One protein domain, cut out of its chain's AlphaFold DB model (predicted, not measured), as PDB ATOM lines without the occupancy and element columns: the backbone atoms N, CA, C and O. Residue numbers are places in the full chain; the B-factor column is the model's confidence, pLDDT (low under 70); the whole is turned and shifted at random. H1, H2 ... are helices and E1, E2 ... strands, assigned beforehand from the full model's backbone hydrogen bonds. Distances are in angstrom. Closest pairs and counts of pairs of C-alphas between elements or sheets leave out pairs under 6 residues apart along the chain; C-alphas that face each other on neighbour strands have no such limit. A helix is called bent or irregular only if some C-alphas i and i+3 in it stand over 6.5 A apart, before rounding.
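Overview. This is residues 349 to 382 and 403 to 556 of the 560 residues of a protein of Planctomycetaceae bacterium (UniProt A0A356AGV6). A strongly twisted sheet of eight strands, E3 to E10, curls round helix H3, while the hairpin of helices H1 and H2 packs over E7, E8 and E9 on the opposite face. A small sheet, E1 E2 E11, lies by the last residues of H3. The printed part has 188 residues with three named helices and eleven named strands, in the order E1 to E6, H1, H2, E7 to E10, H3, E11, of mixed class; the large sheet is branched, and the pairs in both sheets are antiparallel. The whole is compact, with a radius of gyration of the C-alphas of 16.2 A, and spans 42 by 40 by 31 A.

Arrangement. E6, residues 425 to 435, has E4, residues 412 to 414, and E5, residues 417 to 422, on one side and E10, residues 523 to 532, on the other; N 413 and O 433 are 2.8 A apart, N 418 and O 429 2.9 A, N 430 and O 529 2.9 A. E3, residues 366 to 368, is the neighbour of E5, with N 366 and O 419 at 2.7 A. E7, residues 482 to 491, E8, residues 494 to 503, E9, residues 506 to 516, and E10 form a meander, each the antiparallel neighbour of the one before; N 487 and O 498, N 499 and O 510, and N 511 and O 528 are each 2.8 A apart. H2, residues 461 to 479, is over E7 and E8 at a height over the sheet of 8.5 A; its closest C-alphas to E8 are Gly 468 and Leu 497, 6.2 A. H1, residues 443 to 453, on the same face, touches H2 at a shallow tilt of 27 degrees, opposite ways, C-alphas 443 and 471 being closest at 5.5 A; residues 464 to 471 alone of H2 take part. H3, residues 536 to 551, is on the opposite face, its C-alpha 539 closest to E10 at C-alpha 532, 6.0 A. It has a kink of 37 degrees near residue 543 and is only just irregular, C-alphas 541 and 544 being 7.0 A apart. E2, residues 356 to 361, is the inner strand between E1, residues 349 to 353, and E11, residues 553 to 555; N 351 and O 358, and N 359 and O 554, are each 2.9 A apart. H3 only grazes this sheet, with residues 548 to 551. In H2 every O i to N i+4 pair is within hydrogen-bond range, in H1 5 of 7 and in H3 10 of 12.

Along the chain. E6 is 33.4 A long, E9 32.2 A, E10 28.7 A, E8 27.9 A, H2 26.2 A, E7 25.8 A and H3 22.3 A. E1 begins at C-alpha 349 (145.590, 137.564, 161.599), and E11 ends at C-alpha 555 (137.954, 146.201, 163.833).

Size, cuts and confidence. The C-alphas farthest apart, of Pro 404 and Thr 537, are 45.5 A apart. Residues 383 to 402 are not printed, and C-alphas 382 and 403 are 13.8 A apart across the cut, in the link from E3 to E4. Of the links printed whole, none is long. The mean pLDDT of the printed part is 79.8; residues 369 to 382, 403 to 411, 435 to 454 and 456 are under 70.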
ATOM      1  N   PHE A 349     144.983 137.428 160.283       90.94
ATOM      2  CA  PHE A 349     145.590 137.564 161.599       90.94
ATOM      3  C   PHE A 349     144.585 138.262 162.507       90.94
ATOM      4  O   PHE A 349     144.217 139.407 162.254       90.94
ATOM      5  N   ARG A 350     144.152 137.592 163.576       92.62
ATOM      6  CA  ARG A 350     143.256 138.178 164.579       92.62
ATOM      7  C   ARG A 350     144.026 138.544 165.835       92.62
ATOM      8  O   ARG A 350     144.808 137.745 166.349       92.62
ATOM      9  N   GLY A 351     143.766 139.738 166.348       89.69
ATOM     10  CA  GLY A 351     144.312 140.222 167.605       89.69
ATOM     11  C   GLY A 351     143.242 140.890 168.457       89.69
ATOM     12  O   GLY A 351     142.140 141.176 167.999       89.69
ATOM     13  N   ARG A 352     143.588 141.145 169.718       89.12
ATOM     14  CA  ARG A 352     142.753 141.895 170.655       89.12
ATOM     15  C   ARG A 352     143.545 143.065 171.217       89.12
ATOM     16  O   ARG A 352     144.699 142.896 171.613       89.12
ATOM     17  N   TYR A 353     142.924 144.234 171.258       87.06
ATOM     18  CA  TYR A 353     143.498 145.471 171.760       87.06
ATOM     19  C   TYR A 353     142.493 146.195 172.649       87.06
ATOM     20  O   TYR A 353     141.400 146.488 172.193       87.06
ATOM     21  N   ASP A 354     142.848 146.453 173.911       87.00
ATOM     22  CA  ASP A 354     141.987 147.162 174.879       87.00
ATOM     23  C   ASP A 354     140.522 146.659 174.901       87.00
ATOM     24  O   ASP A 354     139.555 147.417 174.942       87.00
ATOM     25  N   GLY A 355     140.356 145.334 174.821       87.62
ATOM     26  CA  GLY A 355     139.051 144.666 174.801       87.62
ATOM     27  C   GLY A 355     138.381 144.559 173.427       87.62
ATOM     28  O   GLY A 355     137.490 143.729 173.287       87.62
ATOM     29  N   ALA A 356     138.837 145.303 172.417       90.31
ATOM     30  CA  ALA A 356     138.326 145.231 171.052       90.31
ATOM     31  C   ALA A 356     139.090 144.210 170.199       90.31
ATOM     32  O   ALA A 356     140.324 144.171 170.203       90.31
ATOM     33  N   ASP A 357     138.360 143.408 169.428       93.44
ATOM     34  CA  ASP A 357     138.940 142.475 168.460       93.44
ATOM     35  C   ASP A 357     139.211 143.186 167.123       93.44
ATOM     36  O   ASP A 357     138.378 143.950 166.627       93.44
ATOM     37  N   PHE A 358     140.381 142.935 166.537       94.06
ATOM     38  CA  PHE A 358     140.773 143.426 165.216       94.06
ATOM     39  C   PHE A 358     141.304 142.285 164.349       94.06
ATOM     40  O   PHE A 358     141.817 141.280 164.853       94.06
ATOM     41  N   SER A 359     141.222 142.465 163.036       93.94
ATOM     42  CA  SER A 359     141.779 141.547 162.048       93.94
ATOM     43  C   SER A 359     142.659 142.276 161.043       93.94
ATOM     44  O   SER A 359     142.389 143.429 160.706       93.94
ATOM     45  N   ILE A 360     143.672 141.580 160.541       93.56
ATOM     46  CA  ILE A 360     144.521 142.008 159.431       93.56
ATOM     47  C   ILE A 360     144.447 140.919 158.364       93.56
ATOM     48  O   ILE A 360     144.852 139.784 158.631       93.56
ATOM     49  N   ASP A 361     143.922 141.255 157.188       92.50
ATOM     50  CA  ASP A 361     144.022 140.393 156.009       92.50
ATOM     51  C   ASP A 361     145.468 140.378 155.515       92.50
ATOM     52  O   ASP A 361     146.008 141.391 155.072       92.50
ATOM     53  N   HIS A 362     146.114 139.224 155.659       91.69
ATOM     54  CA  HIS A 362     147.492 139.010 155.239       91.69
ATOM     55  C   HIS A 362     147.574 137.971 154.119       91.69
ATOM     56  O   HIS A 362     148.613 137.334 153.951       91.69
ATOM     57  N   THR A 363     146.501 137.788 153.346       88.50
ATOM     58  CA  THR A 363     146.485 136.859 152.211       88.50
ATOM     59  C   THR A 363     147.669 137.138 151.276       88.50
ATOM     60  O   THR A 363     147.920 138.274 150.869       88.50
ATOM     61  N   GLY A 364     148.463 136.101 150.993       86.38
ATOM     62  CA  GLY A 364     149.696 136.217 150.204       86.38
ATOM     63  C   GLY A 364     150.927 136.714 150.979       86.38
ATOM     64  O   GLY A 364     151.979 136.915 150.372       86.38
ATOM     65  N   TRP A 365     150.835 136.897 152.299       89.19
ATOM     66  CA  TRP A 365     151.944 137.271 153.178       89.19
ATOM     67  C   TRP A 365     152.239 136.172 154.201       89.19
ATOM     68  O   TRP A 365     151.358 135.659 154.884       89.19
ATOM     69  N   HIS A 366     153.520 135.865 154.383       88.56
ATOM     70  CA  HIS A 366     153.990 134.928 155.393       88.56
ATOM     71  C   HIS A 366     154.222 135.630 156.729       88.56
ATOM     72  O   HIS A 366     154.915 136.646 156.809       88.56
ATOM     73  N   LEU A 367     153.707 135.053 157.811       86.94
ATOM     74  CA  LEU A 367     153.990 135.519 159.163       86.94
ATOM     75  C   LEU A 367     155.471 135.279 159.510       86.94
ATOM     76  O   LEU A 367     155.919 134.135 159.622       86.94
ATOM     77  N   VAL A 368     156.241 136.347 159.734       85.00
ATOM     78  CA  VAL A 368     157.632 136.241 160.192       85.00
ATOM     79  C   VAL A 368     157.612 136.019 161.694       85.00
ATOM     80  O   VAL A 368     157.378 136.934 162.486       85.00
ATOM     81  N   LYS A 369     157.868 134.780 162.109       65.94
ATOM     82  CA  LYS A 369     157.916 134.408 163.524       65.94
ATOM     83  C   LYS A 369     159.074 135.148 164.217       65.94
ATOM     84  O   LYS A 369     160.235 134.794 164.021       65.94
ATOM     85  N   LYS A 370     158.780 136.169 165.037       59.25
ATOM     86  CA  LYS A 370     159.724 136.715 166.031       59.25
ATOM     87  C   LYS A 370     159.032 137.430 167.198       59.25
ATOM     88  O   LYS A 370     157.974 138.025 167.040       59.25
ATOM     89  N   THR A 371     159.675 137.298 168.357       46.84
ATOM     90  CA  THR A 371     159.288 137.604 169.741       46.84
ATOM     91  C   THR A 371     158.452 138.872 169.912       46.84
ATOM     92  O   THR A 371     158.880 139.955 169.518       46.84
ATOM     93  N   THR A 372     157.286 138.753 170.549       46.53
ATOM     94  CA  THR A 372     156.498 139.899 171.016       46.53
ATOM     95  C   THR A 372     157.352 140.712 171.988       46.53
ATOM     96  O   THR A 372     157.663 140.247 173.082       46.53
ATOM     97  N   VAL A 373     157.770 141.911 171.587       46.44
ATOM     98  CA  VAL A 373     158.499 142.831 172.462       46.44
ATOM     99  C   VAL A 373     157.506 143.845 173.012       46.44
ATOM    100  O   VAL A 373     156.990 144.697 172.287       46.44
ATOM    101  N   THR A 374     157.228 143.762 174.311       49.72
ATOM    102  CA  THR A 374     156.427 144.775 175.003       49.72
ATOM    103  C   THR A 374     157.321 145.972 175.308       49.72
ATOM    104  O   THR A 374     158.244 145.887 176.122       49.72
ATOM    105  N   ILE A 375     157.059 147.112 174.665       46.88
ATOM    106  CA  ILE A 375     157.770 148.361 174.950       46.88
ATOM    107  C   ILE A 375     157.033 149.063 176.091       46.88
ATOM    108  O   ILE A 375     155.943 149.606 175.909       46.88
ATOM    109  N   GLY A 376     157.623 149.045 177.289       42.22
ATOM    110  CA  GLY A 376     157.039 149.714 178.451       42.22
ATOM    111  C   GLY A 376     156.926 151.242 178.268       42.22
ATOM    112  O   GLY A 376     157.615 151.813 177.417       42.22
ATOM    113  N   PRO A 377     156.139 151.944 179.111       40.78
ATOM    114  CA  PRO A 377     155.925 153.400 179.026       40.78
ATOM    115  C   PRO A 377     157.216 154.239 179.029       40.78
ATOM    116  O   PRO A 377     157.250 155.349 178.508       40.78
ATOM    117  N   SER A 378     158.309 153.702 179.585       47.00
ATOM    118  CA  SER A 378     159.631 154.338 179.614       47.00
ATOM    119  C   SER A 378     160.430 154.200 178.309       47.00
ATOM    120  O   SER A 378     161.583 154.626 178.261       47.00
ATOM    121  N   GLY A 379     159.888 153.543 177.278       42.84
ATOM    122  CA  GLY A 379     160.590 153.257 176.024       42.84
ATOM    123  C   GLY A 379     161.767 152.285 176.162       42.84
ATOM    124  O   GLY A 379     162.601 152.231 175.261       42.84
ATOM    125  N   ARG A 380     161.867 151.553 177.284       40.47
ATOM    126  CA  ARG A 380     162.860 150.485 177.459       40.47
ATOM    127  C   ARG A 380     162.289 149.181 176.924       40.47
ATOM    128  O   ARG A 380     161.164 148.814 177.261       40.47
ATOM    129  N   GLU A 381     163.088 148.520 176.103       41.75
ATOM    130  CA  GLU A 381     162.817 147.193 175.576       41.75
ATOM    131  C   GLU A 381     162.905 146.181 176.725       41.75
ATOM    132  O   GLU A 381     163.924 146.110 177.413       41.75
ATOM    133  N   VAL A 382     161.824 145.446 176.985       46.22
ATOM    134  CA  VAL A 382     161.850 144.291 177.888       46.22
ATOM    135  C   VAL A 382     161.762 143.063 176.997       46.22
ATOM    136  O   VAL A 382     160.674 142.621 176.635       46.22
ATOM    137  N   ASP A 403     148.153 139.013 179.464       49.84
ATOM    138  CA  ASP A 403     149.190 139.385 180.409       49.84
ATOM    139  C   ASP A 403     148.705 140.698 181.046       49.84
ATOM    140  O   ASP A 403     148.424 141.650 180.320       49.84
ATOM    141  N   PRO A 404     148.547 140.778 182.378       48.59
ATOM    142  CA  PRO A 404     148.029 141.960 183.073       48.59
ATOM    143  C   PRO A 404     148.859 143.241 182.852       48.59
ATOM    144  O   PRO A 404     148.459 144.322 183.286       48.59
ATOM    145  N   LYS A 405     150.011 143.161 182.169       49.28
ATOM    146  CA  LYS A 405     150.745 144.326 181.645       49.28
ATOM    147  C   LYS A 405     150.099 144.951 180.392       49.28
ATOM    148  O   LYS A 405     150.400 146.105 180.082       49.28
ATOM    149  N   PHE A 406     149.222 144.232 179.689       46.69
ATOM    150  CA  PHE A 406     148.437 144.703 178.547       46.69
ATOM    151  C   PHE A 406     147.218 145.475 179.074       46.69
ATOM    152  O   PHE A 406     146.281 144.877 179.586       46.69
ATOM    153  N   GLY A 407     147.243 146.809 178.980       48.22
ATOM    154  CA  GLY A 407     146.132 147.661 179.434       48.22
ATOM    155  C   GLY A 407     146.552 148.940 180.158       48.22
ATOM    156  O   GLY A 407     145.695 149.706 180.589       48.22
ATOM    157  N   LYS A 408     147.857 149.223 180.301       59.00
ATOM    158  CA  LYS A 408     148.277 150.564 180.731       59.00
ATOM    159  C   LYS A 408     148.039 151.558 179.583       59.00
ATOM    160  O   LYS A 408     148.625 151.361 178.514       59.00
ATOM    161  N   PRO A 409     147.249 152.629 179.794       55.66
ATOM    162  CA  PRO A 409     147.076 153.685 178.802       55.66
ATOM    163  C   PRO A 409     148.439 154.207 178.326       55.66
ATOM    164  O   PRO A 409     149.313 154.493 179.148       55.66
ATOM    165  N   GLY A 410     148.636 154.296 177.008       62.12
ATOM    166  CA  GLY A 410     149.874 154.794 176.394       62.12
ATOM    167  C   GLY A 410     150.974 153.753 176.130       62.12
ATOM    168  O   GLY A 410     152.085 154.132 175.751       62.12
ATOM    169  N   ALA A 411     150.718 152.454 176.321       68.69
ATOM    170  CA  ALA A 411     151.649 151.411 175.884       68.69
ATOM    171  C   ALA A 411     151.647 151.270 174.347       68.69
ATOM    172  O   ALA A 411     150.590 151.228 173.715       68.69
ATOM    173  N   ASN A 412     152.842 151.173 173.751       75.19
ATOM    174  CA  ASN A 412     153.005 150.817 172.341       75.19
ATOM    175  C   ASN A 412     153.171 149.302 172.231       75.19
ATOM    176  O   ASN A 412     154.020 148.714 172.904       75.19
ATOM    177  N   TYR A 413     152.402 148.690 171.342       80.31
ATOM    178  CA  TYR A 413     152.386 147.258 171.106       80.31
ATOM    179  C   TYR A 413     153.053 146.972 169.773       80.31
ATOM    180  O   TYR A 413     152.695 147.551 168.749       80.31
ATOM    181  N   GLN A 414     154.037 146.083 169.780       84.50
ATOM    182  CA  GLN A 414     154.616 145.567 168.551       84.50
ATOM    183  C   GLN A 414     153.820 144.338 168.122       84.50
ATOM    184  O   GLN A 414     153.760 143.347 168.850       84.50
ATOM    185  N   LEU A 415     153.178 144.431 166.960       84.88
ATOM    186  CA  LEU A 415     152.468 143.314 166.350       84.88
ATOM    187  C   LEU A 415     153.456 142.424 165.575       84.88
ATOM    188  O   LEU A 415     154.593 142.846 165.316       84.88
ATOM    189  N   PRO A 416     153.056 141.189 165.218       85.31
ATOM    190  CA  PRO A 416     153.880 140.330 164.383       85.31
ATOM    191  C   PRO A 416     154.304 141.026 163.091       85.31
ATOM    192  O   PRO A 416     153.594 141.872 162.548       85.31
ATOM    193  N   SER A 417     155.497 140.676 162.620       87.56
ATOM    194  CA  SER A 417     155.976 141.129 161.319       87.56
ATOM    195  C   SER A 417     155.525 140.152 160.239       87.56
ATOM    196  O   SER A 417     155.407 138.953 160.490       87.56
ATOM    197  N   PHE A 418     155.299 140.661 159.037       88.88
ATOM    198  CA  PHE A 418     154.897 139.872 157.875       88.88
ATOM    199  C   PHE A 418     155.966 140.004 156.797       88.88
ATOM    200  O   PHE A 418     156.653 141.023 156.720       88.88
ATOM    201  N   SER A 419     156.130 138.981 155.971       89.44
ATOM    202  CA  SER A 419     157.023 139.018 154.822       89.44
ATOM    203  C   SER A 419     156.366 138.428 153.599       89.44
ATOM    204  O   SER A 419     155.676 137.420 153.697       89.44
ATOM    205  N   ARG A 420     156.645 139.004 152.438       87.19
ATOM    206  CA  ARG A 420     156.234 138.467 151.142       87.19
ATOM    207  C   ARG A 420     157.448 138.462 150.235       87.19
ATOM    208  O   ARG A 420     158.259 139.385 150.292       87.19
ATOM    209  N   ILE A 421     157.585 137.406 149.444       82.75
ATOM    210  CA  ILE A 421     158.593 137.356 148.391       82.75
ATOM    211  C   ILE A 421     157.951 137.938 147.133       82.75
ATOM    212  O   ILE A 421     156.894 137.474 146.709       82.75
ATOM    213  N   VAL A 422     158.575 138.962 146.566       78.31
ATOM    214  CA  VAL A 422     158.143 139.643 145.343       78.31
ATOM    215  C   VAL A 422     159.300 139.576 144.357       78.31
ATOM    216  O   VAL A 422     160.363 140.112 144.636       78.31
ATOM    217  N   ASP A 423     159.125 138.843 143.255       77.50
ATOM    218  CA  ASP A 423     160.163 138.608 142.236       77.50
ATOM    219  C   ASP A 423     161.518 138.105 142.782       77.50
ATOM    220  O   ASP A 423     162.577 138.369 142.220       77.50
ATOM    221  N   GLY A 424     161.494 137.343 143.880       80.12
ATOM    222  CA  GLY A 424     162.699 136.817 144.535       80.12
ATOM    223  C   GLY A 424     163.279 137.719 145.628       80.12
ATOM    224  O   GLY A 424     164.145 137.267 146.377       80.12
ATOM    225  N   ASP A 425     162.760 138.937 145.789       81.06
ATOM    226  CA  ASP A 425     163.154 139.859 146.849       81.06
ATOM    227  C   ASP A 425     162.225 139.770 148.068       81.06
ATOM    228  O   ASP A 425     161.019 139.547 147.957       81.06
ATOM    229  N   PHE A 426     162.786 139.977 149.261       83.62
ATOM    230  CA  PHE A 426     162.045 139.927 150.521       83.62
ATOM    231  C   PHE A 426     161.501 141.301 150.910       83.62
ATOM    232  O   PHE A 426     162.262 142.219 151.223       83.62
ATOM    233  N   LEU A 427     160.179 141.404 150.995       84.56
ATOM    234  CA  LEU A 427     159.498 142.508 151.659       84.56
ATOM    235  C   LEU A 427     159.288 142.154 153.124       84.56
ATOM    236  O   LEU A 427     158.873 141.040 153.434       84.56
ATOM    237  N   ILE A 428     159.546 143.102 154.025       85.38
ATOM    238  CA  ILE A 428     159.277 142.935 155.457       85.38
ATOM    239  C   ILE A 428     158.394 144.085 155.927       85.38
ATOM    240  O   ILE A 428     158.786 145.252 155.853       85.38
ATOM    241  N   ILE A 429     157.227 143.730 156.459       88.00
ATOM    242  CA  ILE A 429     156.291 144.623 157.129       88.00
ATOM    243  C   ILE A 429     156.475 144.486 158.632       88.00
ATOM    244  O   ILE A 429     156.381 143.395 159.193       88.00
ATOM    245  N   SER A 430     156.681 145.618 159.292       87.12
ATOM    246  CA  SER A 430     156.617 145.729 160.747       87.12
ATOM    247  C   SER A 430     155.437 146.608 161.140       87.12
ATOM    248  O   SER A 430     155.240 147.671 160.553       87.12
ATOM    249  N   ILE A 431     154.665 146.170 162.135       86.44
ATOM    250  CA  ILE A 431     153.465 146.876 162.586       86.44
ATOM    251  C   ILE A 431     153.609 147.217 164.065       86.44
ATOM    252  O   ILE A 431     153.988 146.384 164.892       86.44
ATOM    253  N   ARG A 432     153.296 148.464 164.407       84.94
ATOM    254  CA  ARG A 432     153.161 148.925 165.787       84.94
ATOM    255  C   ARG A 432     151.782 149.529 165.969       84.94
ATOM    256  O   ARG A 432     151.339 150.303 165.133       84.94
ATOM    257  N   MET A 433     151.138 149.195 167.072       83.31
ATOM    258  CA  MET A 433     149.815 149.686 167.426       83.31
ATOM    259  C   MET A 433     149.885 150.402 168.771       83.31
ATOM    260  O   MET A 433     150.550 149.929 169.694       83.31
ATOM    261  N   GLY A 434     149.211 151.538 168.908       77.38
ATOM    262  CA  GLY A 434     149.191 152.268 170.173       77.38
ATOM    263  C   GLY A 434     148.017 153.229 170.311       77.38
ATOM    264  O   GLY A 434     147.603 153.878 169.350       77.38
ATOM    265  N   LEU A 435     147.519 153.341 171.543       68.50
ATOM    266  CA  LEU A 435     146.687 154.439 172.018       68.50
ATOM    267  C   LEU A 435     147.605 155.604 172.321       68.50
ATOM    268  O   LEU A 435     148.558 155.465 173.086       68.50
ATOM    269  N   ASP A 436     147.294 156.754 171.751       61.19
ATOM    270  CA  ASP A 436     147.985 157.995 172.078       61.19
ATOM    271  C   ASP A 436     149.521 157.917 172.019       61.19
ATOM    272  O   ASP A 436     150.183 158.363 172.960       61.19
ATOM    273  N   PRO A 437     150.135 157.380 170.936       53.59
ATOM    274  CA  PRO A 437     151.575 157.176 170.897       53.59
ATOM    275  C   PRO A 437     152.310 158.521 171.064       53.59
ATOM    276  O   PRO A 437     152.207 159.413 170.214       53.59
ATOM    277  N   PRO A 438     153.127 158.689 172.121       47.75
ATOM    278  CA  PRO A 438     153.686 159.991 172.500       47.75
ATOM    279  C   PRO A 438     154.684 160.570 171.480       47.75
ATOM    280  O   PRO A 438     155.037 161.747 171.549       47.75
ATOM    281  N   ARG A 439     155.153 159.763 170.517       49.69
ATOM    282  CA  ARG A 439     156.209 160.133 169.555       49.69
ATOM    283  C   ARG A 439     155.701 160.552 168.168       49.69
ATOM    284  O   ARG A 439     156.480 161.142 167.424       49.69
ATOM    285  N   LEU A 440     154.426 160.313 167.848       51.25
ATOM    286  CA  LEU A 440     153.777 160.671 166.568       51.25
ATOM    287  C   LEU A 440     152.780 161.838 166.716       51.25
ATOM    288  O   LEU A 440     151.986 162.135 165.830       51.25
ATOM    289  N   SER A 441     152.883 162.559 167.833       53.06
ATOM    290  CA  SER A 441     151.955 163.590 168.312       53.06
ATOM    291  C   SER A 441     151.758 164.827 167.425       53.06
ATOM    292  O   SER A 441     151.032 165.720 167.846       53.06
ATOM    293  N   TYR A 442     152.397 164.939 166.257       53.28
ATOM    294  CA  TYR A 442     152.232 166.105 165.379       53.28
ATOM    295  C   TYR A 442     151.115 165.891 164.354       53.28
ATOM    296  O   TYR A 442     150.094 166.561 164.470       53.28
ATOM    297  N   PHE A 443     151.233 164.886 163.470       59.00
ATOM    298  CA  PHE A 443     150.134 164.507 162.565       59.00
ATOM    299  C   PHE A 443     148.871 164.208 163.363       59.00
ATOM    300  O   PHE A 443     147.794 164.678 163.052       59.00
ATOM    301  N   ARG A 444     149.032 163.536 164.505       58.19
ATOM    302  CA  ARG A 444     147.924 163.230 165.400       58.19
ATOM    303  C   ARG A 444     147.285 164.457 166.053       58.19
ATOM    304  O   ARG A 444     146.115 164.390 166.363       58.19
ATOM    305  N   ARG A 445     147.987 165.566 166.302       61.47
ATOM    306  CA  ARG A 445     147.334 166.763 166.878       61.47
ATOM    307  C   ARG A 445     146.570 167.569 165.834       61.47
ATOM    308  O   ARG A 445     145.531 168.121 166.167       61.47
ATOM    309  N   LEU A 446     147.087 167.615 164.613       59.88
ATOM    310  CA  LEU A 446     146.445 168.302 163.497       59.88
ATOM    311  C   LEU A 446     145.296 167.455 162.932       59.88
ATOM    312  O   LEU A 446     144.136 167.842 163.042       59.88
ATOM    313  N   ALA A 447     145.596 166.225 162.513       57.12
ATOM    314  CA  ALA A 447     144.616 165.311 161.955       57.12
ATOM    315  C   ALA A 447     143.653 164.746 163.008       57.12
ATOM    316  O   ALA A 447     142.474 164.663 162.721       57.12
ATOM    317  N   ALA A 448     144.067 164.364 164.231       54.84
ATOM    318  CA  ALA A 448     143.111 163.747 165.172       54.84
ATOM    319  C   ALA A 448     142.138 164.733 165.820       54.84
ATOM    320  O   ALA A 448     141.092 164.278 166.258       54.84
ATOM    321  N   ASN A 449     142.440 166.036 165.884       62.81
ATOM    322  CA  ASN A 449     141.417 167.004 166.284       62.81
ATOM    323  C   ASN A 449     140.312 167.048 165.224       62.81
ATOM    324  O   ASN A 449     139.153 166.893 165.582       62.81
ATOM    325  N   ARG A 450     140.677 167.128 163.938       66.44
ATOM    326  CA  ARG A 450     139.723 167.116 162.818       66.44
ATOM    327  C   ARG A 450     139.011 165.768 162.671       66.44
ATOM    328  O   ARG A 450     137.804 165.697 162.830       66.44
ATOM    329  N   LEU A 451     139.757 164.663 162.571       61.09
ATOM    330  CA  LEU A 451     139.248 163.281 162.469       61.09
ATOM    331  C   LEU A 451     138.364 162.829 163.650       61.09
ATOM    332  O   LEU A 451     137.720 161.785 163.541       61.09
ATOM    333  N   GLN A 452     138.397 163.517 164.801       61.69
ATOM    334  CA  GLN A 452     137.507 163.233 165.939       61.69
ATOM    335  C   GLN A 452     136.226 164.063 165.926       61.69
ATOM    336  O   GLN A 452     135.211 163.580 166.424       61.69
ATOM    337  N   THR A 453     136.278 165.306 165.445       61.38
ATOM    338  CA  THR A 453     135.148 166.239 165.529       61.38
ATOM    339  C   THR A 453     134.340 166.317 164.248       61.38
ATOM    340  O   THR A 453     133.155 166.628 164.305       61.38
ATOM    341  N   GLU A 454     134.976 166.053 163.113       66.56
ATOM    342  CA  GLU A 454     134.377 166.158 161.790       66.56
ATOM    343  C   GLU A 454     133.852 164.796 161.349       66.56
ATOM    344  O   GLU A 454     134.437 163.741 161.641       66.56
ATOM    345  N   THR A 455     132.701 164.803 160.676       73.38
ATOM    346  CA  THR A 455     132.240 163.592 160.009       73.38
ATOM    347  C   THR A 455     133.197 163.276 158.860       73.38
ATOM    348  O   THR A 455     133.947 164.135 158.403       73.38
ATOM    349  N   VAL A 456     133.212 162.026 158.396       69.44
ATOM    350  CA  VAL A 456     134.084 161.625 157.277       69.44
ATOM    351  C   VAL A 456     133.830 162.489 156.034       69.44
ATOM    352  O   VAL A 456     134.764 162.785 155.301       69.44
ATOM    353  N   GLU A 457     132.589 162.944 155.854       73.19
ATOM    354  CA  GLU A 457     132.152 163.807 154.753       73.19
ATOM    355  C   GLU A 457     132.703 165.241 154.841       73.19
ATOM    356  O   GLU A 457     132.769 165.928 153.824       73.19
ATOM    357  N   ASP A 458     133.119 165.687 156.030       76.06
ATOM    358  CA  ASP A 458     133.600 167.052 156.273       76.06
ATOM    359  C   ASP A 458     135.130 167.184 156.158       76.06
ATOM    360  O   ASP A 458     135.654 168.299 156.156       76.06
ATOM    361  N   LEU A 459     135.859 166.066 156.073       77.50
ATOM    362  CA  LEU A 459     137.318 166.081 155.999       77.50
ATOM    363  C   LEU A 459     137.781 166.547 154.617       77.50
ATOM    364  O   LEU A 459     137.622 165.841 153.621       77.50
ATOM    365  N   ASP A 460     138.429 167.709 154.560       82.56
ATOM    366  CA  ASP A 460     139.119 168.147 153.349       82.56
ATOM    367  C   ASP A 460     140.423 167.351 153.180       82.56
ATOM    368  O   ASP A 460     141.414 167.576 153.884       82.56
ATOM    369  N   ASP A 461     140.437 166.426 152.215       82.38
ATOM    370  CA  ASP A 461     141.616 165.645 151.825       82.38
ATOM    371  C   ASP A 461     142.850 166.533 151.608       82.38
ATOM    372  O   ASP A 461     143.970 166.145 151.948       82.38
ATOM    373  N   ARG A 462     142.681 167.754 151.092       81.19
ATOM    374  CA  ARG A 462     143.802 168.676 150.896       81.19
ATOM    375  C   ARG A 462     144.430 169.089 152.220       81.19
ATOM    376  O   ARG A 462     145.654 169.110 152.330       81.19
ATOM    377  N   GLU A 463     143.618 169.392 153.223       82.81
ATOM    378  CA  GLU A 463     144.116 169.757 154.546       82.81
ATOM    379  C   GLU A 463     144.812 168.569 155.223       82.81
ATOM    380  O   GLU A 463     145.914 168.718 155.757       82.81
ATOM    381  N   VAL A 464     144.225 167.368 155.137       83.62
ATOM    382  CA  VAL A 464     144.836 166.134 155.668       83.62
ATOM    383  C   VAL A 464     146.176 165.852 154.981       83.62
ATOM    384  O   VAL A 464     147.152 165.459 155.630       83.62
ATOM    385  N   TYR A 465     146.252 166.077 153.670       85.44
ATOM    386  CA  TYR A 465     147.480 165.959 152.895       85.44
ATOM    387  C   TYR A 465     148.540 166.979 153.331       85.44
ATOM    388  O   TYR A 465     149.698 166.609 153.554       85.44
ATOM    389  N   GLU A 466     148.165 168.248 153.508       84.31
ATOM    390  CA  GLU A 466     149.070 169.310 153.959       84.31
ATOM    391  C   GLU A 466     149.653 169.012 155.352       84.31
ATOM    392  O   GLU A 466     150.876 169.111 155.537       84.31
ATOM    393  N   ASP A 467     148.820 168.537 156.282       84.38
ATOM    394  CA  ASP A 467     149.230 168.071 157.612       84.38
ATOM    395  C   ASP A 467     150.180 166.867 157.528       84.38
ATOM    396  O   ASP A 467     151.196 166.779 158.236       84.38
ATOM    397  N   GLY A 468     149.864 165.926 156.636       86.56
ATOM    398  CA  GLY A 468     150.668 164.739 156.359       86.56
ATOM    399  C   GLY A 468     152.049 165.107 155.849       86.56
ATOM    400  O   GLY A 468     153.061 164.522 156.255       86.56
ATOM    401  N   MET A 469     152.103 166.137 155.014       86.31
ATOM    402  CA  MET A 469     153.344 166.656 154.489       86.31
ATOM    403  C   MET A 469     154.207 167.334 155.559       86.31
ATOM    404  O   MET A 469     155.407 167.056 155.642       86.31
ATOM    405  N   ASP A 470     153.623 168.177 156.411       85.56
ATOM    406  CA  ASP A 470     154.357 168.810 157.516       85.56
ATOM    407  C   ASP A 470     154.945 167.756 158.460       85.56
ATOM    408  O   ASP A 470     156.097 167.840 158.908       85.56
ATOM    409  N   PHE A 471     154.168 166.708 158.726       85.81
ATOM    410  CA  PHE A 471     154.624 165.576 159.507       85.81
ATOM    411  C   PHE A 471     155.782 164.823 158.836       85.81
ATOM    412  O   PHE A 471     156.779 164.516 159.503       85.81
ATOM    413  N   ALA A 472     155.683 164.538 157.536       87.69
ATOM    414  CA  ALA A 472     156.734 163.859 156.787       87.69
ATOM    415  C   ALA A 472     158.045 164.664 156.795       87.69
ATOM    416  O   ALA A 472     159.103 164.095 157.068       87.69
ATOM    417  N   LEU A 473     157.979 165.990 156.631       84.94
ATOM    418  CA  LEU A 473     159.135 166.889 156.742       84.94
ATOM    419  C   LEU A 473     159.804 166.826 158.112       84.94
ATOM    420  O   LEU A 473     161.020 166.625 158.218       84.94
ATOM    421  N   LEU A 474     159.008 166.984 159.173       84.50
ATOM    422  CA  LEU A 474     159.502 166.935 160.546       84.50
ATOM    423  C   LEU A 474     160.194 165.597 160.826       84.50
ATOM    424  O   LEU A 474     161.220 165.537 161.512       84.50
ATOM    425  N   ARG A 475     159.632 164.513 160.292       83.62
ATOM    426  CA  ARG A 475     160.169 163.167 160.445       83.62
ATOM    427  C   ARG A 475     161.467 162.971 159.666       83.62
ATOM    428  O   ARG A 475     162.445 162.521 160.267       83.62
ATOM    429  N   SER A 476     161.497 163.349 158.391       84.75
ATOM    430  CA  SER A 476     162.694 163.313 157.547       84.75
ATOM    431  C   SER A 476     163.866 164.040 158.194       84.75
ATOM    432  O   SER A 476     164.966 163.490 158.296       84.75
ATOM    433  N   ALA A 477     163.615 165.228 158.755       82.69
ATOM    434  CA  ALA A 477     164.629 165.997 159.469       82.69
ATOM    435  C   ALA A 477     165.192 165.254 160.697       82.69
ATOM    436  O   ALA A 477     166.390 165.328 160.969       82.69
ATOM    437  N   ARG A 478     164.345 164.519 161.433       82.44
ATOM    438  CA  ARG A 478     164.735 163.794 162.655       82.44
ATOM    439  C   ARG A 478     165.463 162.481 162.389       82.44
ATOM    440  O   ARG A 478     166.317 162.103 163.185       82.44
ATOM    441  N   GLN A 479     165.091 161.768 161.330       82.44
ATOM    442  CA  GLN A 479     165.582 160.411 161.063       82.44
ATOM    443  C   GLN A 479     166.683 160.355 160.001       82.44
ATOM    444  O   GLN A 479     167.205 159.276 159.739       82.44
ATOM    445  N   ALA A 480     167.078 161.509 159.449       80.69
ATOM    446  CA  ALA A 480     168.002 161.595 158.319       80.69
ATOM    447  C   ALA A 480     167.532 160.741 157.127       80.69
ATOM    448  O   ALA A 480     168.340 160.133 156.430       80.69
ATOM    449  N   GLU A 481     166.215 160.706 156.931       87.56
ATOM    450  CA  GLU A 481     165.551 160.046 155.812       87.56
ATOM    451  C   GLU A 481     165.151 161.095 154.788       87.56
ATOM    452  O   GLU A 481     164.678 162.179 155.143       87.56
ATOM    453  N   GLU A 482     165.293 160.763 153.515       88.44
ATOM    454  CA  GLU A 482     164.818 161.613 152.435       88.44
ATOM    455  C   GLU A 482     163.384 161.205 152.098       88.44
ATOM    456  O   GLU A 482     163.128 160.053 151.756       88.44
ATOM    457  N   CYS A 483     162.427 162.119 152.267       89.75
ATOM    458  CA  CYS A 483     161.043 161.852 151.892       89.75
ATOM    459  C   CYS A 483     160.845 162.162 150.411       89.75
ATOM    460  O   CYS A 483     161.106 163.280 149.968       89.75
ATOM    461  N   PHE A 484     160.342 161.176 149.675       86.81
ATOM    462  CA  PHE A 484     160.109 161.249 148.235       86.81
ATOM    463  C   PHE A 484     158.648 161.486 147.888       86.81
ATOM    464  O   PHE A 484     158.368 162.115 146.876       86.81
ATOM    465  N   GLY A 485     157.725 161.009 148.721       87.62
ATOM    466  CA  GLY A 485     156.300 161.161 148.467       87.62
ATOM    467  C   GLY A 485     155.487 161.070 149.742       87.62
ATOM    468  O   GLY A 485     155.830 160.325 150.665       87.62
ATOM    469  N   VAL A 486     154.412 161.846 149.773       89.94
ATOM    470  CA  VAL A 486     153.346 161.758 150.767       89.94
ATOM    471  C   VAL A 486     152.076 161.448 150.009       89.94
ATOM    472  O   VAL A 486     151.865 161.972 148.920       89.94
ATOM    473  N   HIS A 487     151.268 160.565 150.571       90.00
ATOM    474  CA  HIS A 487     150.090 160.009 149.932       90.00
ATOM    475  C   HIS A 487     148.969 159.933 150.948       90.00
ATOM    476  O   HIS A 487     149.211 159.623 152.121       90.00
ATOM    477  N   LEU A 488     147.750 160.138 150.466       90.44
ATOM    478  CA  LEU A 488     146.567 159.687 151.172       90.44
ATOM    479  C   LEU A 488     146.208 158.291 150.673       90.44
ATOM    480  O   LEU A 488     146.128 158.047 149.469       90.44
ATOM    481  N   LEU A 489     146.067 157.369 151.617       90.25
ATOM    482  CA  LEU A 489     145.519 156.040 151.409       90.25
ATOM    483  C   LEU A 489     144.094 156.062 151.948       90.25
ATOM    484  O   LEU A 489     143.919 156.135 153.164       90.25
ATOM    485  N   HIS A 490     143.089 155.978 151.081       89.00
ATOM    486  CA  HIS A 490     141.709 155.891 151.553       89.00
ATOM    487  C   HIS A 490     141.397 154.457 151.959       89.00
ATOM    488  O   HIS A 490     141.655 153.497 151.228       89.00
ATOM    489  N   HIS A 491     140.874 154.310 153.171       89.69
ATOM    490  CA  HIS A 491     140.488 153.023 153.722       89.69
ATOM    491  C   HIS A 491     139.336 153.197 154.710       89.69
ATOM    492  O   HIS A 491     139.433 154.003 155.641       89.69
ATOM    493  N   LEU A 492     138.253 152.441 154.493       88.88
ATOM    494  CA  LEU A 492     136.952 152.617 155.154       88.88
ATOM    495  C   LEU A 492     136.466 154.073 155.061       88.88
ATOM    496  O   LEU A 492     136.192 154.705 156.080       88.88
ATOM    497  N   GLU A 493     136.462 154.605 153.833       86.62
ATOM    498  CA  GLU A 493     136.040 155.976 153.481       86.62
ATOM    499  C   GLU A 493     136.866 157.096 154.135       86.62
ATOM    500  O   GLU A 493     136.574 158.268 153.950       86.62
ATOM    501  N   ARG A 494     137.934 156.767 154.868       86.50
ATOM    502  CA  ARG A 494     138.772 157.742 155.572       86.50
ATOM    503  C   ARG A 494     140.148 157.867 154.926       86.50
ATOM    504  O   ARG A 494     140.735 156.833 154.593       86.50
ATOM    505  N   PRO A 495     140.706 159.082 154.818       89.62
ATOM    506  CA  PRO A 495     142.083 159.266 154.391       89.62
ATOM    507  C   PRO A 495     143.053 158.887 155.519       89.62
ATOM    508  O   PRO A 495     142.937 159.339 156.660       89.62
ATOM    509  N   HIS A 496     144.049 158.071 155.189       90.31
ATOM    510  CA  HIS A 496     145.175 157.711 156.055       90.31
ATOM    511  C   HIS A 496     146.481 158.163 155.418       90.31
ATOM    512  O   HIS A 496     146.568 158.337 154.208       90.31
ATOM    513  N   LEU A 497     147.531 158.324 156.217       92.31
ATOM    514  CA  LEU A 497     148.801 158.825 155.706       92.31
ATOM    515  C   LEU A 497     149.705 157.680 155.255       92.31
ATOM    516  O   LEU A 497     149.988 156.770 156.038       92.31
ATOM    517  N   ALA A 498     150.252 157.779 154.046       93.81
ATOM    518  CA  ALA A 498     151.360 156.956 153.584       93.81
ATOM    519  C   ALA A 498     152.541 157.830 153.128       93.81
ATOM    520  O   ALA A 498     152.372 158.847 152.465       93.81
ATOM    521  N   ILE A 499     153.759 157.444 153.498       93.25
ATOM    522  CA  ILE A 499     154.994 158.180 153.212       93.25
ATOM    523  C   ILE A 499     155.975 157.234 152.542       93.25
ATOM    524  O   ILE A 499     156.316 156.195 153.109       93.25
ATOM    525  N   THR A 500     156.468 157.622 151.372       92.88
ATOM    526  CA  THR A 500     157.560 156.938 150.679       92.88
ATOM    527  C   THR A 500     158.858 157.687 150.959       92.88
ATOM    528  O   THR A 500     158.988 158.865 150.621       92.88
ATOM    529  N   CYS A 501     159.825 157.029 151.593       93.12
ATOM    530  CA  CYS A 501     161.116 157.621 151.924       93.12
ATOM    531  C   CYS A 501     162.286 156.688 151.599       93.12
ATOM    532  O   CYS A 501     162.144 155.468 151.565       93.12
ATOM    533  N   TRP A 502     163.459 157.276 151.385       90.75
ATOM    534  CA  TRP A 502     164.726 156.560 151.335       90.75
ATOM    535  C   TRP A 502     165.424 156.676 152.690       90.75
ATOM    536  O   TRP A 502     165.684 157.771 153.205       90.75
ATOM    537  N   SER A 503     165.717 155.522 153.275       87.31
ATOM    538  CA  SER A 503     166.576 155.349 154.444       87.31
ATOM    539  C   SER A 503     167.962 154.901 153.975       87.31
ATOM    540  O   SER A 503     168.108 154.431 152.856       87.31
ATOM    541  N   ILE A 504     168.976 155.032 154.841       81.62
ATOM    542  CA  ILE A 504     170.425 154.808 154.618       81.62
ATOM    543  C   ILE A 504     170.792 153.780 153.528       81.62
ATOM    544  O   ILE A 504     171.793 153.989 152.840       81.62
ATOM    545  N   ALA A 505     170.064 152.668 153.408       85.50
ATOM    546  CA  ALA A 505     170.328 151.642 152.404       85.50
ATOM    547  C   ALA A 505     169.068 151.073 151.728       85.50
ATOM    548  O   ALA A 505     169.164 150.052 151.054       85.50
ATOM    549  N   ASP A 506     167.892 151.646 151.966       90.38
ATOM    550  CA  ASP A 506     166.635 150.981 151.655       90.38
ATOM    551  C   ASP A 506     165.471 151.951 151.479       90.38
ATOM    552  O   ASP A 506     165.285 152.891 152.257       90.38
ATOM    553  N   TRP A 507     164.635 151.654 150.486       92.56
ATOM    554  CA  TRP A 507     163.344 152.299 150.331       92.56
ATOM    555  C   TRP A 507     162.422 151.843 151.444       92.56
ATOM    556  O   TRP A 507     162.440 150.687 151.874       92.56
ATOM    557  N   GLN A 508     161.600 152.760 151.929       94.06
ATOM    558  CA  GLN A 508     160.609 152.476 152.944       94.06
ATOM    559  C   GLN A 508     159.288 153.122 152.569       94.06
ATOM    560  O   GLN A 508     159.241 154.273 152.140       94.06
ATOM    561  N   ARG A 509     158.206 152.380 152.795       94.31
ATOM    562  CA  ARG A 509     156.852 152.924 152.778       94.31
ATOM    563  C   ARG A 509     156.268 152.789 154.162       94.31
ATOM    564  O   ARG A 509     156.296 151.717 154.768       94.31
ATOM    565  N   ARG A 510     155.821 153.910 154.703       93.88
ATOM    566  CA  ARG A 510     155.342 154.018 156.074       93.88
ATOM    567  C   ARG A 510     153.911 154.472 156.067       93.88
ATOM    568  O   ARG A 510     153.606 155.455 155.411       93.88
ATOM    569  N   TYR A 511     153.084 153.800 156.843       94.50
ATOM    570  CA  TYR A 511     151.677 154.113 156.965       94.50
ATOM    571  C   TYR A 511     151.369 154.535 158.394       94.50
ATOM    572  O   TYR A 511     151.946 154.003 159.349       94.50
ATOM    573  N   SER A 512     150.455 155.486 158.519       92.25
ATOM    574  CA  SER A 512     149.791 155.858 159.760       92.25
ATOM    575  C   SER A 512     148.295 155.719 159.506       92.25
ATOM    576  O   SER A 512     147.675 156.598 158.907       92.25
ATOM    577  N   VAL A 513     147.751 154.563 159.892       91.62
ATOM    578  CA  VAL A 513     146.320 154.259 159.760       91.62
ATOM    579  C   VAL A 513     145.650 154.495 161.093       91.62
ATOM    580  O   VAL A 513     146.079 153.942 162.107       91.62
ATOM    581  N   VAL A 514     144.609 155.319 161.107       89.25
ATOM    582  CA  VAL A 514     143.973 155.774 162.339       89.25
ATOM    583  C   VAL A 514     142.495 155.416 162.328       89.25
ATOM    584  O   VAL A 514     141.729 155.923 161.515       89.25
ATOM    585  N   PHE A 515     142.079 154.585 163.284       88.38
ATOM    586  CA  PHE A 515     140.674 154.223 163.466       88.38
ATOM    587  C   PHE A 515     140.166 154.624 164.845       88.38
ATOM    588  O   PHE A 515     140.909 154.481 165.821       88.38
ATOM    589  N   PRO A 516     138.895 155.033 164.975       88.44
ATOM    590  CA  PRO A 516     138.267 155.133 166.282       88.44
ATOM    591  C   PRO A 516     138.168 153.735 166.906       88.44
ATOM    592  O   PRO A 516     137.733 152.777 166.270       88.44
ATOM    593  N   HIS A 517     138.600 153.602 168.156       90.12
ATOM    594  CA  HIS A 517     138.457 152.375 168.929       90.12
ATOM    595  C   HIS A 517     136.968 152.108 169.188       90.12
ATOM    596  O   HIS A 517     136.291 152.993 169.721       90.12
ATOM    597  N   PRO A 518     136.447 150.904 168.904       90.38
ATOM    598  CA  PRO A 518     135.005 150.648 168.897       90.38
ATOM    599  C   PRO A 518     134.352 150.787 170.279       90.38
ATOM    600  O   PRO A 518     133.169 151.094 170.371       90.38
ATOM    601  N   HIS A 519     135.110 150.600 171.365       89.94
ATOM    602  CA  HIS A 519     134.572 150.726 172.725       89.94
ATOM    603  C   HIS A 519     134.796 152.096 173.368       89.94
ATOM    604  O   HIS A 519     133.998 152.516 174.196       89.94
ATOM    605  N   SER A 520     135.893 152.783 173.036       88.75
ATOM    606  CA  SER A 520     136.287 154.018 173.734       88.75
ATOM    607  C   SER A 520     136.128 155.273 172.880       88.75
ATOM    608  O   SER A 520     136.291 156.373 173.401       88.75
ATOM    609  N   GLY A 521     135.874 155.124 171.574       88.31
ATOM    610  CA  GLY A 521     135.839 156.214 170.596       88.31
ATOM    611  C   GLY A 521     137.199 156.874 170.345       88.31
ATOM    612  O   GLY A 521     137.327 157.710 169.456       88.31
ATOM    613  N   ARG A 522     138.242 156.514 171.105       85.69
ATOM    614  CA  ARG A 522     139.576 157.106 170.972       85.69
ATOM    615  C   ARG A 522     140.275 156.573 169.735       85.69
ATOM    616  O   ARG A 522     140.253 155.378 169.477       85.69
ATOM    617  N   ASN A 523     140.991 157.440 169.036       85.75
ATOM    618  CA  ASN A 523     141.757 157.040 167.863       85.75
ATOM    619  C   ASN A 523     142.935 156.122 168.227       85.75
ATOM    620  O   ASN A 523     143.797 156.487 169.030       85.75
ATOM    621  N   VAL A 524     143.013 154.959 167.590       88.38
ATOM    622  CA  VAL A 524     144.138 154.020 167.651       88.38
ATOM    623  C   VAL A 524     144.907 154.113 166.344       88.38
ATOM    624  O   VAL A 524     144.313 154.062 165.269       88.38
ATOM    625  N   GLU A 525     146.225 154.263 166.446       90.00
ATOM    626  CA  GLU A 525     147.114 154.317 165.287       90.00
ATOM    627  C   GLU A 525     147.780 152.957 165.059       90.00
ATOM    628  O   GLU A 525     148.393 152.392 165.972       90.00
ATOM    629  N   PHE A 526     147.716 152.481 163.818       91.12
ATOM    630  CA  PHE A 526     148.528 151.402 163.275       91.12
ATOM    631  C   PHE A 526     149.666 152.030 162.462       91.12
ATOM    632  O   PHE A 526     149.494 152.446 161.316       91.12
ATOM    633  N   ALA A 527     150.843 152.118 163.080       91.12
ATOM    634  CA  ALA A 527     152.065 152.588 162.447       91.12
ATOM    635  C   ALA A 527     152.770 151.408 161.771       91.12
ATOM    636  O   ALA A 527     153.323 150.526 162.437       91.12
ATOM    637  N   ILE A 528     152.760 151.398 160.442       93.38
ATOM    638  CA  ILE A 528     153.258 150.286 159.630       93.38
ATOM    639  C   ILE A 528     154.483 150.769 158.869       93.38
ATOM    640  O   ILE A 528     154.493 151.874 158.336       93.38
ATOM    641  N   SER A 529     155.536 149.962 158.823       93.38
ATOM    642  CA  SER A 529     156.719 150.248 158.014       93.38
ATOM    643  C   SER A 529     157.049 149.035 157.171       93.38
ATOM    644  O   SER A 529     157.327 147.963 157.714       93.38
ATOM    645  N   VAL A 530     157.071 149.245 155.862       93.31
ATOM    646  CA  VAL A 530     157.514 148.285 154.860       93.31
ATOM    647  C   VAL A 530     158.895 148.697 154.388       93.31
ATOM    648  O   VAL A 530     159.122 149.875 154.109       93.31
ATOM    649  N   ARG A 531     159.829 147.748 154.354       92.25
ATOM    650  CA  ARG A 531     161.192 147.968 153.856       92.25
ATOM    651  C   ARG A 531     161.375 147.250 152.528       92.25
ATOM    652  O   ARG A 531     161.022 146.078 152.408       92.25
ATOM    653  N   PHE A 532     161.979 147.955 151.585       90.31
ATOM    654  CA  PHE A 532     162.262 147.518 150.229       90.31
ATOM    655  C   PHE A 532     163.786 147.613 150.033       90.31
ATOM    656  O   PHE A 532     164.309 148.700 149.768       90.31
ATOM    657  N   PRO A 533     164.539 146.507 150.178       83.69
ATOM    658  CA  PRO A 533     165.999 146.489 150.009       83.69
ATOM    659  C   PRO A 533     166.442 146.576 148.530       83.69
ATOM    660  O   PRO A 533     167.528 146.136 148.168       83.69
ATOM    661  N   MET A 534     165.576 147.109 147.673       81.25
ATOM    662  CA  MET A 534     165.585 147.007 146.214       81.25
ATOM    663  C   MET A 534     165.643 148.401 145.581       81.25
ATOM    664  O   MET A 534     165.728 149.411 146.275       81.25
ATOM    665  N   GLN A 535     165.612 148.470 144.252       86.81
ATOM    666  CA  GLN A 535     165.537 149.736 143.519       86.81
ATOM    667  C   GLN A 535     164.157 150.399 143.670       86.81
ATOM    668  O   GLN A 535     163.174 149.752 144.028       86.81
ATOM    669  N   PHE A 536     164.070 151.697 143.362       85.94
ATOM    670  CA  PHE A 536     162.812 152.450 143.458       85.94
ATOM    671  C   PHE A 536     161.710 151.886 142.555       85.94
ATOM    672  O   PHE A 536     160.550 151.837 142.952       85.94
ATOM    673  N   THR A 537     162.073 151.414 141.364       83.38
ATOM    674  CA  THR A 537     161.156 150.760 140.419       83.38
ATOM    675  C   THR A 537     160.473 149.554 141.058       83.38
ATOM    676  O   THR A 537     159.250 149.473 141.066       83.38
ATOM    677  N   LYS A 538     161.249 148.686 141.713       83.31
ATOM    678  CA  LYS A 538     160.734 147.541 142.471       83.31
ATOM    679  C   LYS A 538     159.896 147.954 143.687       83.31
ATOM    680  O   LYS A 538     158.882 147.326 143.978       83.31
ATOM    681  N   CYS A 539     160.254 149.055 144.355       88.06
ATOM    682  CA  CYS A 539     159.386 149.652 145.372       88.06
ATOM    683  C   CYS A 539     158.022 150.035 144.772       88.06
ATOM    684  O   CYS A 539     156.998 149.691 145.356       88.06
ATOM    685  N   CYS A 540     157.988 150.689 143.606       86.94
ATOM    686  CA  CYS A 540     156.743 151.080 142.933       86.94
ATOM    687  C   CYS A 540     155.871 149.867 142.573       86.94
ATOM    688  O   CYS A 540     154.667 149.900 142.827       86.94
ATOM    689  N   GLU A 541     156.463 148.777 142.072       84.50
ATOM    690  CA  GLU A 541     155.746 147.521 141.777       84.50
ATOM    691  C   GLU A 541     155.046 146.947 143.020       84.50
ATOM    692  O   GLU A 541     153.911 146.474 142.953       84.50
ATOM    693  N   ALA A 542     155.712 147.016 144.174       88.06
ATOM    694  CA  ALA A 542     155.236 146.417 145.415       88.06
ATOM    695  C   ALA A 542     154.294 147.317 146.238       88.06
ATOM    696  O   ALA A 542     153.597 146.814 147.125       88.06
ATOM    697  N   VAL A 543     154.246 148.628 145.967       89.81
ATOM    698  CA  VAL A 543     153.431 149.600 146.724       89.81
ATOM    699  C   VAL A 543     151.963 149.191 146.776       89.81
ATOM    700  O   VAL A 543     151.374 149.208 147.850       89.81
ATOM    701  N   ALA A 544     151.383 148.770 145.653       87.56
ATOM    702  CA  ALA A 544     149.970 148.405 145.589       87.56
ATOM    703  C   ALA A 544     149.622 147.215 146.498       87.56
ATOM    704  O   ALA A 544     148.591 147.211 147.164       87.56
ATOM    705  N   VAL A 545     150.511 146.221 146.578       89.12
ATOM    706  CA  VAL A 545     150.346 145.066 147.472       89.12
ATOM    707  C   VAL A 545     150.441 145.491 148.939       89.12
ATOM    708  O   VAL A 545     149.736 144.960 149.797       89.12
ATOM    709  N   CYS A 546     151.298 146.467 149.238       92.56
ATOM    710  CA  CYS A 546     151.417 147.034 150.577       92.56
ATOM    711  C   CYS A 546     150.173 147.851 150.951       92.56
ATOM    712  O   CYS A 546     149.662 147.696 152.054       92.56
ATOM    713  N   ASP A 547     149.656 148.667 150.031       92.75
ATOM    714  CA  ASP A 547     148.433 149.452 150.226       92.75
ATOM    715  C   ASP A 547     147.232 148.513 150.478       92.75
ATOM    716  O   ASP A 547     146.509 148.708 151.456       92.75
ATOM    717  N   LYS A 548     147.102 147.414 149.714       90.75
ATOM    718  CA  LYS A 548     146.099 146.355 149.956       90.75
ATOM    719  C   LYS A 548     146.242 145.693 151.328       90.75
ATOM    720  O   LYS A 548     145.249 145.518 152.027       90.75
ATOM    721  N   PHE A 549     147.463 145.342 151.742       93.19
ATOM    722  CA  PHE A 549     147.714 144.779 153.076       93.19
ATOM    723  C   PHE A 549     147.228 145.725 154.183       93.19
ATOM    724  O   PHE A 549     146.603 145.308 155.157       93.19
ATOM    725  N   VAL A 550     147.495 147.021 154.025       94.12
ATOM    726  CA  VAL A 550     147.096 148.059 154.979       94.12
ATOM    727  C   VAL A 550     145.573 148.246 154.992       94.12
ATOM    728  O   VAL A 550     144.984 148.368 156.068       94.12
ATOM    729  N   GLN A 551     144.924 148.179 153.828       93.50
ATOM    730  CA  GLN A 551     143.460 148.136 153.690       93.50
ATOM    731  C   GLN A 551     142.838 146.839 154.250       93.50
ATOM    732  O   GLN A 551     141.644 146.775 154.528       93.50
ATOM    733  N   GLY A 552     143.634 145.800 154.499       93.12
ATOM    734  CA  GLY A 552     143.197 144.585 155.188       93.12
ATOM    735  C   GLY A 552     142.931 144.765 156.690       93.12
ATOM    736  O   GLY A 552     142.414 143.847 157.329       93.12
ATOM    737  N   ILE A 553     143.296 145.910 157.279       94.00
ATOM    738  CA  ILE A 553     143.182 146.163 158.723       94.00
ATOM    739  C   ILE A 553     141.776 146.655 159.067       94.00
ATOM    740  O   ILE A 553     141.319 147.658 158.526       94.00
ATOM    741  N   ARG A 554     141.103 146.004 160.020       94.38
ATOM    742  CA  ARG A 554     139.763 146.406 160.486       94.38
ATOM    743  C   ARG A 554     139.487 145.975 161.924       94.38
ATOM    744  O   ARG A 554     140.061 144.999 162.409       94.38
ATOM    745  N   TRP A 555     138.569 146.671 162.588       93.19
ATOM    746  CA  TRP A 555     137.954 146.201 163.833       93.19
ATOM    747  C   TRP A 555     136.867 145.167 163.509       93.19
ATOM    748  O   TRP A 555     136.017 145.430 162.670       93.19
ATOM    749  N   GLU A 556     136.853 144.020 164.192       90.06
ATOM    750  CA  GLU A 556     135.863 142.944 163.956       90.06
ATOM    751  C   GLU A 556     134.479 143.284 164.545       90.06
ATOM    752  O   GLU A 556     133.477 142.670 164.200       90.06
TER     753      GLU A 556